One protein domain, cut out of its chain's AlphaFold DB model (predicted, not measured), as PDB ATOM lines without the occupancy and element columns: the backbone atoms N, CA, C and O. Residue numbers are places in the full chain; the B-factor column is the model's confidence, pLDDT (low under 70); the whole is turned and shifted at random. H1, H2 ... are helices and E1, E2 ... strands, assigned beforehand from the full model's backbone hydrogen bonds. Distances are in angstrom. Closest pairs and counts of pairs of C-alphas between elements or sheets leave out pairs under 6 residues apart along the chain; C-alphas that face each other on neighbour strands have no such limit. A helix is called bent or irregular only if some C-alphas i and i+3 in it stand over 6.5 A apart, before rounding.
ATOM      1  N   VAL A 241     -33.671 -33.999 -53.780       95.38
ATOM      2  CA  VAL A 241     -32.604 -33.945 -52.775       95.38
ATOM      3  C   VAL A 241     -31.664 -35.115 -53.033       95.38
ATOM      4  O   VAL A 241     -32.120 -36.243 -53.213       95.38
ATOM      5  N   ARG A 242     -30.357 -34.857 -53.095       95.94
ATOM      6  CA  ARG A 242     -29.330 -35.906 -53.104       95.94
ATOM      7  C   ARG A 242     -28.462 -35.752 -51.869       95.94
ATOM      8  O   ARG A 242     -27.991 -34.654 -51.577       95.94
ATOM      9  N   GLU A 243     -28.249 -36.847 -51.163       95.31
ATOM     10  CA  GLU A 243     -27.279 -36.908 -50.077       95.31
ATOM     11  C   GLU A 243     -25.923 -37.272 -50.676       95.31
ATOM     12  O   GLU A 243     -25.809 -38.232 -51.440       95.31
ATOM     13  N   VAL A 244     -24.907 -36.460 -50.400       93.56
ATOM     14  CA  VAL A 244     -23.542 -36.741 -50.846       93.56
ATOM     15  C   VAL A 244     -22.842 -37.499 -49.725       93.56
ATOM     16  O   VAL A 244     -22.656 -36.960 -48.632       93.56
ATOM     17  N   ASN A 245     -22.474 -38.752 -49.997       88.62
ATOM     18  CA  ASN A 245     -21.730 -39.590 -49.063       88.62
ATOM     19  C   ASN A 245     -20.321 -39.018 -48.887       88.62
ATOM     20  O   ASN A 245     -19.473 -39.114 -49.770       88.62
ATOM     21  N   GLY A 246     -20.095 -38.391 -47.739       89.88
ATOM     22  CA  GLY A 246     -18.822 -37.823 -47.331       89.88
ATOM     23  C   GLY A 246     -18.855 -37.472 -45.842       89.88
ATOM     24  O   GLY A 246     -19.935 -37.457 -45.239       89.88
ATOM     25  N   PRO A 247     -17.692 -37.199 -45.229       74.19
ATOM     26  CA  PRO A 247     -17.620 -36.752 -43.844       74.19
ATOM     27  C   PRO A 247     -18.412 -35.444 -43.690       74.19
ATOM     28  O   PRO A 247     -17.984 -34.378 -44.128       74.19
ATOM     29  N   GLY A 248     -19.610 -35.551 -43.107       80.94
ATOM     30  CA  GLY A 248     -20.552 -34.442 -42.938       80.94
ATOM     31  C   GLY A 248     -21.738 -34.391 -43.909       80.94
ATOM     32  O   GLY A 248     -22.202 -33.280 -44.158       80.94
ATOM     33  N   SER A 249     -22.196 -35.538 -44.443       81.56
ATOM     34  CA  SER A 249     -23.434 -35.755 -45.235       81.56
ATOM     35  C   SER A 249     -24.206 -34.478 -45.607       81.56
ATOM     36  O   SER A 249     -25.209 -34.095 -44.999       81.56
ATOM     37  N   ALA A 250     -23.712 -33.779 -46.629       90.06
ATOM     38  CA  ALA A 250     -24.343 -32.562 -47.111       90.06
ATOM     39  C   ALA A 250     -25.514 -32.918 -48.036       90.06
ATOM     40  O   ALA A 250     -25.362 -33.681 -48.995       90.06
ATOM     41  N   LYS A 251     -26.688 -32.340 -47.763       92.56
ATOM     42  CA  LYS A 251     -27.850 -32.420 -48.657       92.56
ATOM     43  C   LYS A 251     -27.693 -31.399 -49.777       92.56
ATOM     44  O   LYS A 251     -27.544 -30.207 -49.513       92.56
ATOM     45  N   VAL A 252     -27.742 -31.871 -51.018       94.12
ATOM     46  CA  VAL A 252     -27.733 -31.036 -52.221       94.12
ATOM     47  C   VAL A 252     -29.137 -31.011 -52.805       94.12
ATOM     48  O   VAL A 252     -29.729 -32.057 -53.076       94.12
ATOM     49  N   TYR A 253     -29.668 -29.810 -52.993       92.69
ATOM     50  CA  TYR A 253     -31.021 -29.585 -53.487       92.69
ATOM     51  C   TYR A 253     -30.970 -29.228 -54.971       92.69
ATOM     52  O   TYR A 253     -30.094 -28.483 -55.402       92.69
ATOM     53  N   PHE A 254     -31.910 -29.750 -55.749       92.88
ATOM     54  CA  PHE A 254     -32.043 -29.493 -57.178       92.88
ATOM     55  C   PHE A 254     -33.462 -29.030 -57.495       92.88
ATOM     56  O   PHE A 254     -34.421 -29.510 -56.882       92.88
ATOM     57  N   ASN A 255     -33.598 -28.127 -58.463       92.56
ATOM     58  CA  ASN A 255     -34.899 -27.745 -59.012       92.56
ATOM     59  C   ASN A 255     -35.379 -28.727 -60.099       92.56
ATOM     60  O   ASN A 255     -34.710 -29.716 -60.409       92.56
ATOM     61  N   ARG A 256     -36.553 -28.454 -60.688       89.69
ATOM     62  CA  ARG A 256     -37.123 -29.256 -61.791       89.69
ATOM     63  C   ARG A 256     -36.239 -29.277 -63.043       89.69
ATOM     64  O   ARG A 256     -36.217 -30.280 -63.742       89.69
ATOM     65  N   ALA A 257     -35.464 -28.218 -63.277       90.25
ATOM     66  CA  ALA A 257     -34.472 -28.142 -64.351       90.25
ATOM     67  C   ALA A 257     -33.150 -28.868 -64.016       90.25
ATOM     68  O   ALA A 257     -32.170 -28.722 -64.737       90.25
ATOM     69  N   LEU A 258     -33.103 -29.629 -62.913       90.81
ATOM     70  CA  LEU A 258     -31.921 -30.348 -62.421       90.81
ATOM     71  C   LEU A 258     -30.710 -29.446 -62.132       90.81
ATOM     72  O   LEU A 258     -29.580 -29.926 -62.035       90.81
ATOM     73  N   VAL A 259     -30.942 -28.153 -61.913       90.75
ATOM     74  CA  VAL A 259     -29.923 -27.200 -61.481       90.75
ATOM     75  C   VAL A 259     -29.762 -27.289 -59.972       90.75
ATOM     76  O   VAL A 259     -30.743 -27.279 -59.223       90.75
ATOM     77  N   LYS A 260     -28.507 -27.343 -59.523       92.75
ATOM     78  CA  LYS A 260     -28.141 -27.298 -58.109       92.75
ATOM     79  C   LYS A 260     -28.552 -25.955 -57.495       92.75
ATOM     80  O   LYS A 260     -28.048 -24.902 -57.878       92.75
ATOM     81  N   LEU A 261     -29.452 -26.003 -56.521       90.94
ATOM     82  CA  LEU A 261     -29.858 -24.853 -55.729       90.94
ATOM     83  C   LEU A 261     -28.795 -24.607 -54.659       90.94
ATOM     84  O   LEU A 261     -28.703 -25.335 -53.671       90.94
ATOM     85  N   GLU A 262     -27.982 -23.577 -54.869       89.62
ATOM     86  CA  GLU A 262     -27.018 -23.113 -53.879       89.62
ATOM     87  C   GLU A 262     -27.545 -21.841 -53.226       89.62
ATOM     88  O   GLU A 262     -27.956 -20.889 -53.896       89.62
ATOM     89  N   ILE A 263     -27.546 -21.834 -51.895       85.75
ATOM     90  CA  ILE A 263     -27.865 -20.644 -51.120       85.75
ATOM     91  C   ILE A 263     -26.578 -19.833 -51.002       85.75
ATOM     92  O   ILE A 263     -25.701 -20.153 -50.197       85.75
ATOM     93  N   VAL A 264     -26.459 -18.782 -51.809       90.06
ATOM     94  CA  VAL A 264     -25.305 -17.886 -51.752       90.06
ATOM     95  C   VAL A 264     -25.532 -16.890 -50.622       90.06
ATOM     96  O   VAL A 264     -26.544 -16.184 -50.583       90.06
ATOM     97  N   LYS A 265     -24.585 -16.830 -49.682       88.50
ATOM     98  CA  LYS A 265     -24.576 -15.808 -48.635       88.50
ATOM     99  C   LYS A 265     -24.081 -14.503 -49.249       88.50
ATOM    100  O   LYS A 265     -22.898 -14.371 -49.548       88.50
ATOM    101  N   VAL A 266     -24.979 -13.542 -49.422       90.62
ATOM    102  CA  VAL A 266     -24.610 -12.222 -49.944       90.62
ATOM    103  C   VAL A 266     -24.116 -11.366 -48.785       90.62
ATOM    104  O   VAL A 266     -24.788 -11.237 -47.758       90.62
ATOM    105  N   GLY A 267     -22.918 -10.798 -48.935       88.44
ATOM    106  CA  GLY A 267     -22.303  -9.891 -47.968       88.44
ATOM    107  C   GLY A 267     -22.974  -8.520 -47.960       88.44
ATOM    108  O   GLY A 267     -22.343  -7.525 -48.295       88.44
ATOM    109  N   VAL A 268     -24.258  -8.462 -47.606       89.56
ATOM    110  CA  VAL A 268     -24.973  -7.193 -47.460       89.56
ATOM    111  C   VAL A 268     -24.475  -6.513 -46.189       89.56
ATOM    112  O   VAL A 268     -24.603  -7.057 -45.087       89.56
ATOM    113  N   LYS A 269     -23.890  -5.322 -46.335       91.62
ATOM    114  CA  LYS A 269     -23.560  -4.452 -45.205       91.62
ATOM    115  C   LYS A 269     -24.871  -3.889 -44.662       91.62
ATOM    116  O   LYS A 269     -25.409  -2.941 -45.210       91.62
ATOM    117  N   VAL A 270     -25.418  -4.538 -43.637       89.75
ATOM    118  CA  VAL A 270     -26.640  -4.077 -42.968       89.75
ATOM    119  C   VAL A 270     -26.247  -3.079 -41.891       89.75
ATOM    120  O   VAL A 270     -25.587  -3.442 -40.909       89.75
ATOM    121  N   ASP A 271     -26.680  -1.834 -42.051       93.81
ATOM    122  CA  ASP A 271     -26.473  -0.811 -41.041       93.81
ATOM    123  C   ASP A 271     -27.297  -1.135 -39.797       93.81
ATOM    124  O   ASP A 271     -28.528  -1.096 -39.776       93.81
ATOM    125  N   LYS A 272     -26.597  -1.436 -38.697       92.81
ATOM    126  CA  LYS A 272     -27.220  -1.848 -37.429       92.81
ATOM    127  C   LYS A 272     -28.188  -0.809 -36.857       92.81
ATOM    128  O   LYS A 272     -28.927  -1.155 -35.944       92.81
ATOM    129  N   LYS A 273     -28.153   0.438 -37.334       95.44
ATOM    130  CA  LYS A 273     -28.994   1.541 -36.856       95.44
ATOM    131  C   LYS A 273     -30.128   1.904 -37.815       95.44
ATOM    132  O   LYS A 273     -31.036   2.606 -37.396       95.44
ATOM    133  N   GLU A 274     -30.120   1.423 -39.057       95.94
ATOM    134  CA  GLU A 274     -31.128   1.814 -40.048       95.94
ATOM    135  C   GLU A 274     -32.536   1.352 -39.651       95.94
ATOM    136  O   GLU A 274     -33.483   2.127 -39.728       95.94
ATOM    137  N   TYR A 275     -32.666   0.140 -39.097       95.69
ATOM    138  CA  TYR A 275     -33.963  -0.375 -38.642       95.69
ATOM    139  C   TYR A 275     -34.589   0.450 -37.503       95.69
ATOM    140  O   TYR A 275     -35.806   0.418 -37.341       95.69
ATOM    141  N   LEU A 276     -33.783   1.192 -36.726       97.25
ATOM    142  CA  LEU A 276     -34.282   2.038 -35.633       97.25
ATOM    143  C   LEU A 276     -35.094   3.229 -36.152       97.25
ATOM    144  O   LEU A 276     -35.879   3.786 -35.402       97.25
ATOM    145  N   LYS A 277     -34.963   3.590 -37.437       97.38
ATOM    146  CA  LYS A 277     -35.816   4.604 -38.081       97.38
ATOM    147  C   LYS A 277     -37.261   4.127 -38.289       97.38
ATOM    148  O   LYS A 277     -38.122   4.924 -38.637       97.38
ATOM    149  N   HIS A 278     -37.507   2.825 -38.141       97.50
ATOM    150  CA  HIS A 278     -38.788   2.174 -38.433       97.50
ATOM    151  C   HIS A 278     -39.291   1.311 -37.270       97.50
ATOM    152  O   HIS A 278     -40.158   0.450 -37.460       97.50
ATOM    153  N   ALA A 279     -38.695   1.473 -36.089       97.81
ATOM    154  CA  ALA A 279     -39.026   0.709 -34.903       97.81
ATOM    155  C   ALA A 279     -38.876   1.589 -33.664       97.81
ATOM    156  O   ALA A 279     -37.797   2.124 -33.414       97.81
ATOM    157  N   GLU A 280     -39.937   1.668 -32.873       98.12
ATOM    158  CA  GLU A 280     -39.995   2.469 -31.652       98.12
ATOM    159  C   GLU A 280     -40.378   1.574 -30.461       98.12
ATOM    160  O   GLU A 280     -41.110   0.589 -30.644       98.12
ATOM    161  N   PRO A 281     -39.853   1.850 -29.251       98.06
ATOM    162  CA  PRO A 281     -40.329   1.193 -28.040       98.06
ATOM    163  C   PRO A 281     -41.789   1.575 -27.790       98.06
ATOM    164  O   PRO A 281     -42.233   2.671 -28.133       98.06
ATOM    165  N   ASP A 282     -42.553   0.653 -27.225       97.25
ATOM    166  CA  ASP A 282     -43.938   0.924 -26.870       97.25
ATOM    167  C   ASP A 282     -44.012   1.832 -25.627       97.25
ATOM    168  O   ASP A 282     -43.336   1.538 -24.639       97.25
ATOM    169  N   PRO A 283     -44.815   2.915 -25.635       96.81
ATOM    170  CA  PRO A 283     -44.905   3.836 -24.500       96.81
ATOM    171  C   PRO A 283     -45.501   3.198 -23.240       96.81
ATOM    172  O   PRO A 283     -45.258   3.689 -22.141       96.81
ATOM    173  N   HIS A 284     -46.282   2.124 -23.377       97.44
ATOM    174  CA  HIS A 284     -46.884   1.437 -22.234       97.44
ATOM    175  C   HIS A 284     -46.026   0.284 -21.706       97.44
ATOM    176  O   HIS A 284     -46.244  -0.165 -20.584       97.44
ATOM    177  N   ASP A 285     -45.079  -0.215 -22.505       97.31
ATOM    178  CA  ASP A 285     -44.246  -1.356 -22.136       97.31
ATOM    179  C   ASP A 285     -42.890  -1.311 -22.857       97.31
ATOM    180  O   ASP A 285     -42.764  -1.702 -24.020       97.31
ATOM    181  N   GLU A 286     -41.846  -0.897 -22.136       96.50
ATOM    182  CA  GLU A 286     -40.474  -0.790 -22.653       96.50
ATOM    183  C   GLU A 286     -39.909  -2.120 -23.191       96.50
ATOM    184  O   GLU A 286     -38.946  -2.138 -23.971       96.50
ATOM    185  N   SER A 287     -40.495  -3.260 -22.796       97.19
ATOM    186  CA  SER A 287     -40.084  -4.581 -23.272       97.19
ATOM    187  C   SER A 287     -40.599  -4.901 -24.683       97.19
ATOM    188  O   SER A 287     -40.021  -5.753 -25.381       97.19
ATOM    189  N   TYR A 288     -41.626  -4.180 -25.145       98.12
ATOM    190  CA  TYR A 288     -42.199  -4.308 -26.479       98.12
ATOM    191  C   TYR A 288     -41.768  -3.171 -27.394       98.12
ATOM    192  O   TYR A 288     -41.492  -2.044 -27.004       98.12
ATOM    193  N   TRP A 289     -41.664  -3.527 -28.663       98.44
ATOM    194  CA  TRP A 289     -41.340  -2.633 -29.755       98.44
ATOM    195  C   TRP A 289     -42.443  -2.770 -30.795       98.44
ATOM    196  O   TRP A 289     -43.022  -3.850 -30.960       98.44
ATOM    197  N   HIS A 290     -42.707  -1.702 -31.531       97.88
ATOM    198  CA  HIS A 290     -43.643  -1.729 -32.645       97.88
ATOM    199  C   HIS A 290     -42.995  -1.168 -33.913       97.88
ATOM    200  O   HIS A 290     -42.057  -0.373 -33.865       97.88
ATOM    201  N   CYS A 291     -43.449  -1.651 -35.065       98.38
ATOM    202  CA  CYS A 291     -42.970  -1.208 -36.365       98.38
ATOM    203  C   CYS A 291     -43.733   0.041 -36.818       98.38
ATOM    204  O   CYS A 291     -44.951   0.001 -36.998       98.38
ATOM    205  N   THR A 292     -43.002   1.128 -37.058       97.94
ATOM    206  CA  THR A 292     -43.544   2.424 -37.499       97.94
ATOM    207  C   THR A 292     -43.434   2.641 -39.008       97.94
ATOM    208  O   THR A 292     -43.722   3.729 -39.505       97.94
ATOM    209  N   TYR A 293     -43.043   1.611 -39.767       97.81
ATOM    210  CA  TYR A 293     -42.918   1.708 -41.218       97.81
ATOM    211  C   TYR A 293     -44.270   2.025 -41.869       97.81
ATOM    212  O   TYR A 293     -45.267   1.339 -41.617       97.81
ATOM    213  N   GLN A 294     -44.276   3.040 -42.730       97.38
ATOM    214  CA  GLN A 294     -45.441   3.465 -43.501       97.38
ATOM    215  C   GLN A 294     -45.390   2.851 -44.899       97.38
ATOM    216  O   GLN A 294     -44.351   2.866 -45.560       97.38
ATOM    217  N   LYS A 295     -46.507   2.287 -45.344       95.44
ATOM    218  CA  LYS A 295     -46.717   1.818 -46.713       95.44
ATOM    219  C   LYS A 295     -47.831   2.643 -47.330       95.44
ATOM    220  O   LYS A 295     -48.827   2.893 -46.668       95.44
ATOM    221  N   ILE A 296     -47.664   3.033 -48.585       95.25
ATOM    222  CA  ILE A 296     -48.738   3.660 -49.352       95.25
ATOM    223  C   ILE A 296     -49.628   2.526 -49.859       95.25
ATOM    224  O   ILE A 296     -49.142   1.636 -50.560       95.25
ATOM    225  N   ALA A 297     -50.891   2.523 -49.457       94.31
ATOM    226  CA  ALA A 297     -51.913   1.622 -49.971       94.31
ATOM    227  C   ALA A 297     -53.183   2.443 -50.185       94.31
ATOM    228  O   ALA A 297     -53.605   3.152 -49.277       94.31
ATOM    229  N   ASN A 298     -53.761   2.368 -51.386       94.56
ATOM    230  CA  ASN A 298     -54.898   3.202 -51.798       94.56
ATOM    231  C   ASN A 298     -54.633   4.709 -51.612       94.56
ATOM    232  O   ASN A 298     -55.474   5.419 -51.079       94.56
ATOM    233  N   ASP A 299     -53.433   5.172 -51.981       96.06
ATOM    234  CA  ASP A 299     -52.966   6.562 -51.817       96.06
ATOM    235  C   ASP A 299     -52.916   7.092 -50.371       96.06
ATOM    236  O   ASP A 299     -52.520   8.236 -50.138       96.06
ATOM    237  N   GLU A 300     -53.197   6.246 -49.378       96.94
ATOM    238  CA  GLU A 300     -53.103   6.586 -47.964       96.94
ATOM    239  C   GLU A 300     -51.889   5.909 -47.297       96.94
ATOM    240  O   GLU A 300     -51.568   4.743 -47.569       96.94
ATOM    241  N   PRO A 301     -51.165   6.615 -46.408       96.69
ATOM    242  CA  PRO A 301     -50.058   6.036 -45.660       96.69
ATOM    243  C   PRO A 301     -50.574   5.150 -44.516       96.69
ATOM    244  O   PRO A 301     -50.923   5.624 -43.434       96.69
ATOM    245  N   ILE A 302     -50.545   3.836 -44.719       96.94
ATOM    246  CA  ILE A 302     -50.901   2.830 -43.715       96.94
ATOM    247  C   ILE A 302     -49.655   2.408 -42.926       96.94
ATOM    248  O   ILE A 302     -48.624   2.023 -43.488       96.94
ATOM    249  N   ARG A 303     -49.736   2.440 -41.590       96.94
ATOM    250  CA  ARG A 303     -48.679   1.920 -40.702       96.94
ATOM    251  C   ARG A 303     -48.761   0.399 -40.583       96.94
ATOM    252  O   ARG A 303     -49.845  -0.163 -40.506       96.94
ATOM    253  N   CYS A 304     -47.612  -0.274 -40.492       96.56
ATOM    254  CA  CYS A 304     -47.573  -1.740 -40.418       96.56
ATOM    255  C   CYS A 304     -48.231  -2.344 -39.160       96.56
ATOM    256  O   CYS A 304     -48.693  -3.480 -39.210       96.56
ATOM    257  N   GLY A 305     -48.200  -1.653 -38.015       95.19
ATOM    258  CA  GLY A 305     -48.848  -2.102 -36.771       95.19
ATOM    259  C   GLY A 305     -48.230  -3.331 -36.079       95.19
ATOM    260  O   GLY A 305     -48.695  -3.730 -35.016       95.19
ATOM    261  N   TYR A 306     -47.173  -3.942 -36.629       98.00
ATOM    262  CA  TYR A 306     -46.544  -5.129 -36.039       98.00
ATOM    263  C   TYR A 306     -45.882  -4.809 -34.688       98.00
ATOM    264  O   TYR A 306     -44.978  -3.975 -34.634       98.00
ATOM    265  N   ARG A 307     -46.274  -5.514 -33.618       97.94
ATOM    266  CA  ARG A 307     -45.770  -5.333 -32.243       97.94
ATOM    267  C   ARG A 307     -45.180  -6.633 -31.699       97.94
ATOM    268  O   ARG A 307     -45.809  -7.684 -31.770       97.94
ATOM    269  N   SER A 308     -43.959  -6.585 -31.169       98.12
ATOM    270  CA  SER A 308     -43.291  -7.754 -30.579       98.12
ATOM    271  C   SER A 308     -42.048  -7.361 -29.768       98.12
ATOM    272  O   SER A 308     -41.746  -6.186 -29.594       98.12
ATOM    273  N   LYS A 309     -41.265  -8.339 -29.302       98.19
ATOM    274  CA  LYS A 309     -39.949  -8.086 -28.689       98.19
ATOM    275  C   LYS A 309     -38.997  -7.441 -29.705       98.19
ATOM    276  O   LYS A 309     -39.012  -7.789 -30.889       98.19
ATOM    277  N   ARG A 310     -38.071  -6.595 -29.234       97.56
ATOM    278  CA  ARG A 310     -37.104  -5.831 -30.059       97.56
ATOM    279  C   ARG A 310     -36.452  -6.626 -31.200       97.56
ATOM    280  O   ARG A 310     -36.381  -6.161 -32.335       97.56
ATOM    281  N   HIS A 311     -35.957  -7.831 -30.916       97.06
ATOM    282  CA  HIS A 311     -35.248  -8.646 -31.910       97.06
ATOM    283  C   HIS A 311     -36.168  -9.211 -33.009       97.06
ATOM    284  O   HIS A 311     -35.702  -9.452 -34.124       97.06
ATOM    285  N   LEU A 312     -37.458  -9.409 -32.715       97.69
ATOM    286  CA  LEU A 312     -38.461  -9.868 -33.679       97.69
ATOM    287  C   LEU A 312     -38.908  -8.720 -34.580       97.69
ATOM    288  O   LEU A 312     -38.921  -8.891 -35.795       97.69
ATOM    289  N   VAL A 313     -39.144  -7.533 -34.013       97.94
ATOM    290  CA  VAL A 313     -39.422  -6.313 -34.791       97.94
ATOM    291  C   VAL A 313     -38.262  -5.992 -35.727       97.94
ATOM    292  O   VAL A 313     -38.480  -5.733 -36.905       97.94
ATOM    293  N   LYS A 314     -37.015  -6.118 -35.259       97.06
ATOM    294  CA  LYS A 314     -35.835  -5.971 -36.119       97.06
ATOM    295  C   LYS A 314     -35.866  -6.925 -37.320       97.06
ATOM    296  O   LYS A 314     -35.674  -6.487 -38.449       97.06
ATOM    297  N   ARG A 315     -36.129  -8.220 -37.098       95.56
ATOM    298  CA  ARG A 315     -36.226  -9.216 -38.185       95.56
ATOM    299  C   ARG A 315     -37.384  -8.903 -39.134       95.56
ATOM    300  O   ARG A 315     -37.237  -9.065 -40.341       95.56
ATOM    301  N   HIS A 316     -38.510  -8.455 -38.589       96.94
ATOM    302  CA  HIS A 316     -39.677  -8.040 -39.352       96.94
ATOM    303  C   HIS A 316     -39.361  -6.839 -40.259       96.94
ATOM    304  O   HIS A 316     -39.587  -6.928 -41.460       96.94
ATOM    305  N   VAL A 317     -38.762  -5.767 -39.728       97.12
ATOM    306  CA  VAL A 317     -38.357  -4.577 -40.501       97.12
ATOM    307  C   VAL A 317     -37.344  -4.938 -41.586       97.12
ATOM    308  O   VAL A 317     -37.557  -4.615 -42.756       97.12
ATOM    309  N   GLU A 318     -36.279  -5.663 -41.226       95.56
ATOM    310  CA  GLU A 318     -35.247  -6.091 -42.181       95.56
ATOM    311  C   GLU A 318     -35.844  -6.936 -43.321       95.56
ATOM    312  O   GLU A 318     -35.517  -6.718 -44.487       95.56
ATOM    313  N   GLY A 319     -36.730  -7.884 -43.002       93.56
ATOM    314  CA  GLY A 319     -37.292  -8.814 -43.982       93.56
ATOM    315  C   GLY A 319     -38.442  -8.240 -44.809       93.56
ATOM    316  O   GLY A 319     -38.450  -8.376 -46.032       93.56
ATOM    317  N   ARG A 320     -39.428  -7.613 -44.159       95.19
ATOM    318  CA  ARG A 320     -40.690  -7.192 -44.789       95.19
ATOM    319  C   ARG A 320     -40.592  -5.829 -45.462       95.19
ATOM    320  O   ARG A 320     -41.248  -5.630 -46.481       95.19
ATOM    321  N   HIS A 321     -39.804  -4.913 -44.902       95.62
ATOM    322  CA  HIS A 321     -39.794  -3.509 -45.313       95.62
ATOM    323  C   HIS A 321     -38.516  -3.113 -46.047       95.62
ATOM    324  O   HIS A 321     -38.588  -2.569 -47.144       95.62
ATOM    325  N   LEU A 322     -37.352  -3.465 -45.501       93.88
ATOM    326  CA  LEU A 322     -36.058  -3.165 -46.129       93.88
ATOM    327  C   LEU A 322     -35.655  -4.204 -47.191       93.88
ATOM    328  O   LEU A 322     -34.671  -4.021 -47.898       93.88
ATOM    329  N   LYS A 323     -36.423  -5.301 -47.313       91.19
ATOM    330  CA  LYS A 323     -36.192  -6.414 -48.254       91.19
ATOM    331  C   LYS A 323     -34.749  -6.946 -48.200       91.19
ATOM    332  O   LYS A 323     -34.211  -7.408 -49.208       91.19
ATOM    333  N   PHE A 324     -34.121  -6.931 -47.022       89.38
ATOM    334  CA  PHE A 324     -32.769  -7.449 -46.856       89.38
ATOM    335  C   PHE A 324     -32.762  -8.972 -46.963       89.38
ATOM    336  O   PHE A 324     -33.123  -9.699 -46.035       89.38
ATOM    337  N   LYS A 325     -32.277  -9.471 -48.100       86.25
ATOM    338  CA  LYS A 325     -32.075 -10.898 -48.339       86.25
ATOM    339  C   LYS A 325     -30.612 -11.253 -48.117       86.25
ATOM    340  O   LYS A 325     -29.744 -10.933 -48.920       86.25
ATOM    341  N   ARG A 326     -30.335 -11.934 -47.002       86.81
ATOM    342  CA  ARG A 326     -28.987 -12.458 -46.679       86.81
ATOM    343  C   ARG A 326     -28.599 -13.655 -47.544       86.81
ATOM    344  O   ARG A 326     -27.429 -14.021 -47.625       86.81
ATOM    345  N   PHE A 327     -29.605 -14.270 -48.144       85.75
ATOM    346  CA  PHE A 327     -29.524 -15.501 -48.892       85.75
ATOM    347  C   PHE A 327     -30.184 -15.251 -50.234       85.75
ATOM    348  O   PHE A 327     -31.339 -14.828 -50.264       85.75
ATOM    349  N   GLN A 328     -29.438 -15.477 -51.306       86.50
ATOM    350  CA  GLN A 328     -29.973 -15.436 -52.658       86.50
ATOM    351  C   GLN A 328     -29.845 -16.812 -53.289       86.50
ATOM    352  O   GLN A 328     -28.842 -17.510 -53.102       86.50
ATOM    353  N   CYS A 329     -30.867 -17.195 -54.046       82.94
ATOM    354  CA  CYS A 329     -30.779 -18.382 -54.881       82.94
ATOM    355  C   CYS A 329     -29.728 -18.148 -55.975       82.94
ATOM    356  O   CYS A 329     -29.823 -17.176 -56.727       82.94
ATOM    357  N   SER A 330     -28.747 -19.046 -56.101       84.62
ATOM    358  CA  SER A 330     -27.723 -18.962 -57.151       84.62
ATOM    359  C   SER A 330     -28.318 -18.887 -58.563       84.62
ATOM    360  O   SER A 330     -27.749 -18.193 -59.408       84.62
TER     361      SER A 330
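Overview. This is residues 241 to 330 of the 334 residues of an uncharacterized protein of Peniophora sp. CBMAI 1063 (UniProt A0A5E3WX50). The model is a long, two-ended shape: a small lobe, the hairpin E1 and E2, at one end, a larger lobe at the other, and between them a thin neck in which E3 and E9 pair side by side. The larger lobe is a small three-stranded sheet, E4, E5 and E8, with helix H2 packed along one face and short H1 near one end of E4, while the hairpin E6 and E7 extends the line of E5 beyond the sheet. The printed part has 90 residues with two named helices and nine named strands, in the order E1 E2 E3 H1 E4 E5 E6 E7 E8 H2 E9. The three-stranded sheet has the order E4 - E5 - E8, all antiparallel, and E1 - E2, E3 - E9 and E6 - E7 are antiparallel sheets of two. The class is mixed, helices and strands; the whole is extended, with a radius of gyration of the C-alphas of 18.9 A, and elongated, spanning 55 by 33 by 22 A.

Arrangement. E1, residues 241 to 244, and E2, residues 250 to 254, form an antiparallel hairpin at 145 degrees, with N 252 and O 242 2.8 A apart, within hydrogen-bond range. Residues 253 to 254 of E2 also pair, antiparallel, with residues 260 to 261. E3, residues 263 to 265, is antiparallel to E9, residues 327 to 329, at 140 degrees; N 264 and O 328 are 3.0 A apart. H1, residues 274 to 278, leads by a tight link into E4, residues 279 to 282. E4 forms a hairpin with E5, residues 285 to 291, at 146 degrees; N 290 and O 280 are 2.9 A apart. E5 runs on into E6, residues 294 to 297, across a break of 2 residues at 39 degrees. E6 and E7, residues 300 to 303, form a hairpin at 138 degrees, with N 295 and O 302 2.8 A apart. E8, residues 307 to 309, is antiparallel to E5 at 126 degrees; N 289 and O 308 are 2.8 A apart. E4 and E8 are edge strands and E5 is the inner one. H2, residues 310 to 321, is on this sheet at a height of 7.4 A, which gives two layers, a helix on one face of a sheet. It lies over E5 and runs along the strands, at 1 degree to E5 on the local plane; their closest C-alphas are those of Trp 289 and Arg 310, 5.3 A apart. H1 only grazes the sheet, with its residues 275 to 278. H1 touches residues 314 to 318 of H2 alone, the closest C-alphas being those of Tyr 275 and Val 317, 6.4 A apart. In H2 every O i to N i+4 pair is within hydrogen-bond range; in H1 0 of 1 is, but 2 of 2 O i to N i+3 pairs are. E1 and H2 are apart, as are E3 and H2.

Along the chain. E1, residues 241 to 244, begins with C-alpha 241 at (-32.604, -33.945, -52.775). E2, residues 250 to 254, is 13.0 A long from first to last C-alpha. E5, residues 285 to 291, is the longest strand, 14.3 A, and begins with C-alpha 285 at (-44.246, -1.356, -22.136). H2, residues 310 to 321, is 15.7 A long; it is neither bent nor irregular, but only just: C-alphas 318 and 321 are 6.1 A apart. E9, residues 327 to 329, ends with C-alpha 329 at (-30.779, -18.382, -54.881).

Size, cuts and confidence. The two C-alphas farthest apart are those of Pro 247 and Asp 299, at 56.5 A. The C-alphas of Val 241 and Ser 330, the first and last printed, are 16.4 A apart. The printed part has no cut. The links E2 to E3 and E3 to H1, 8 residues each, are short but not tight; the others are tight, and none is long. The mean pLDDT of the printed part is 93.5, and no printed residue is under 70.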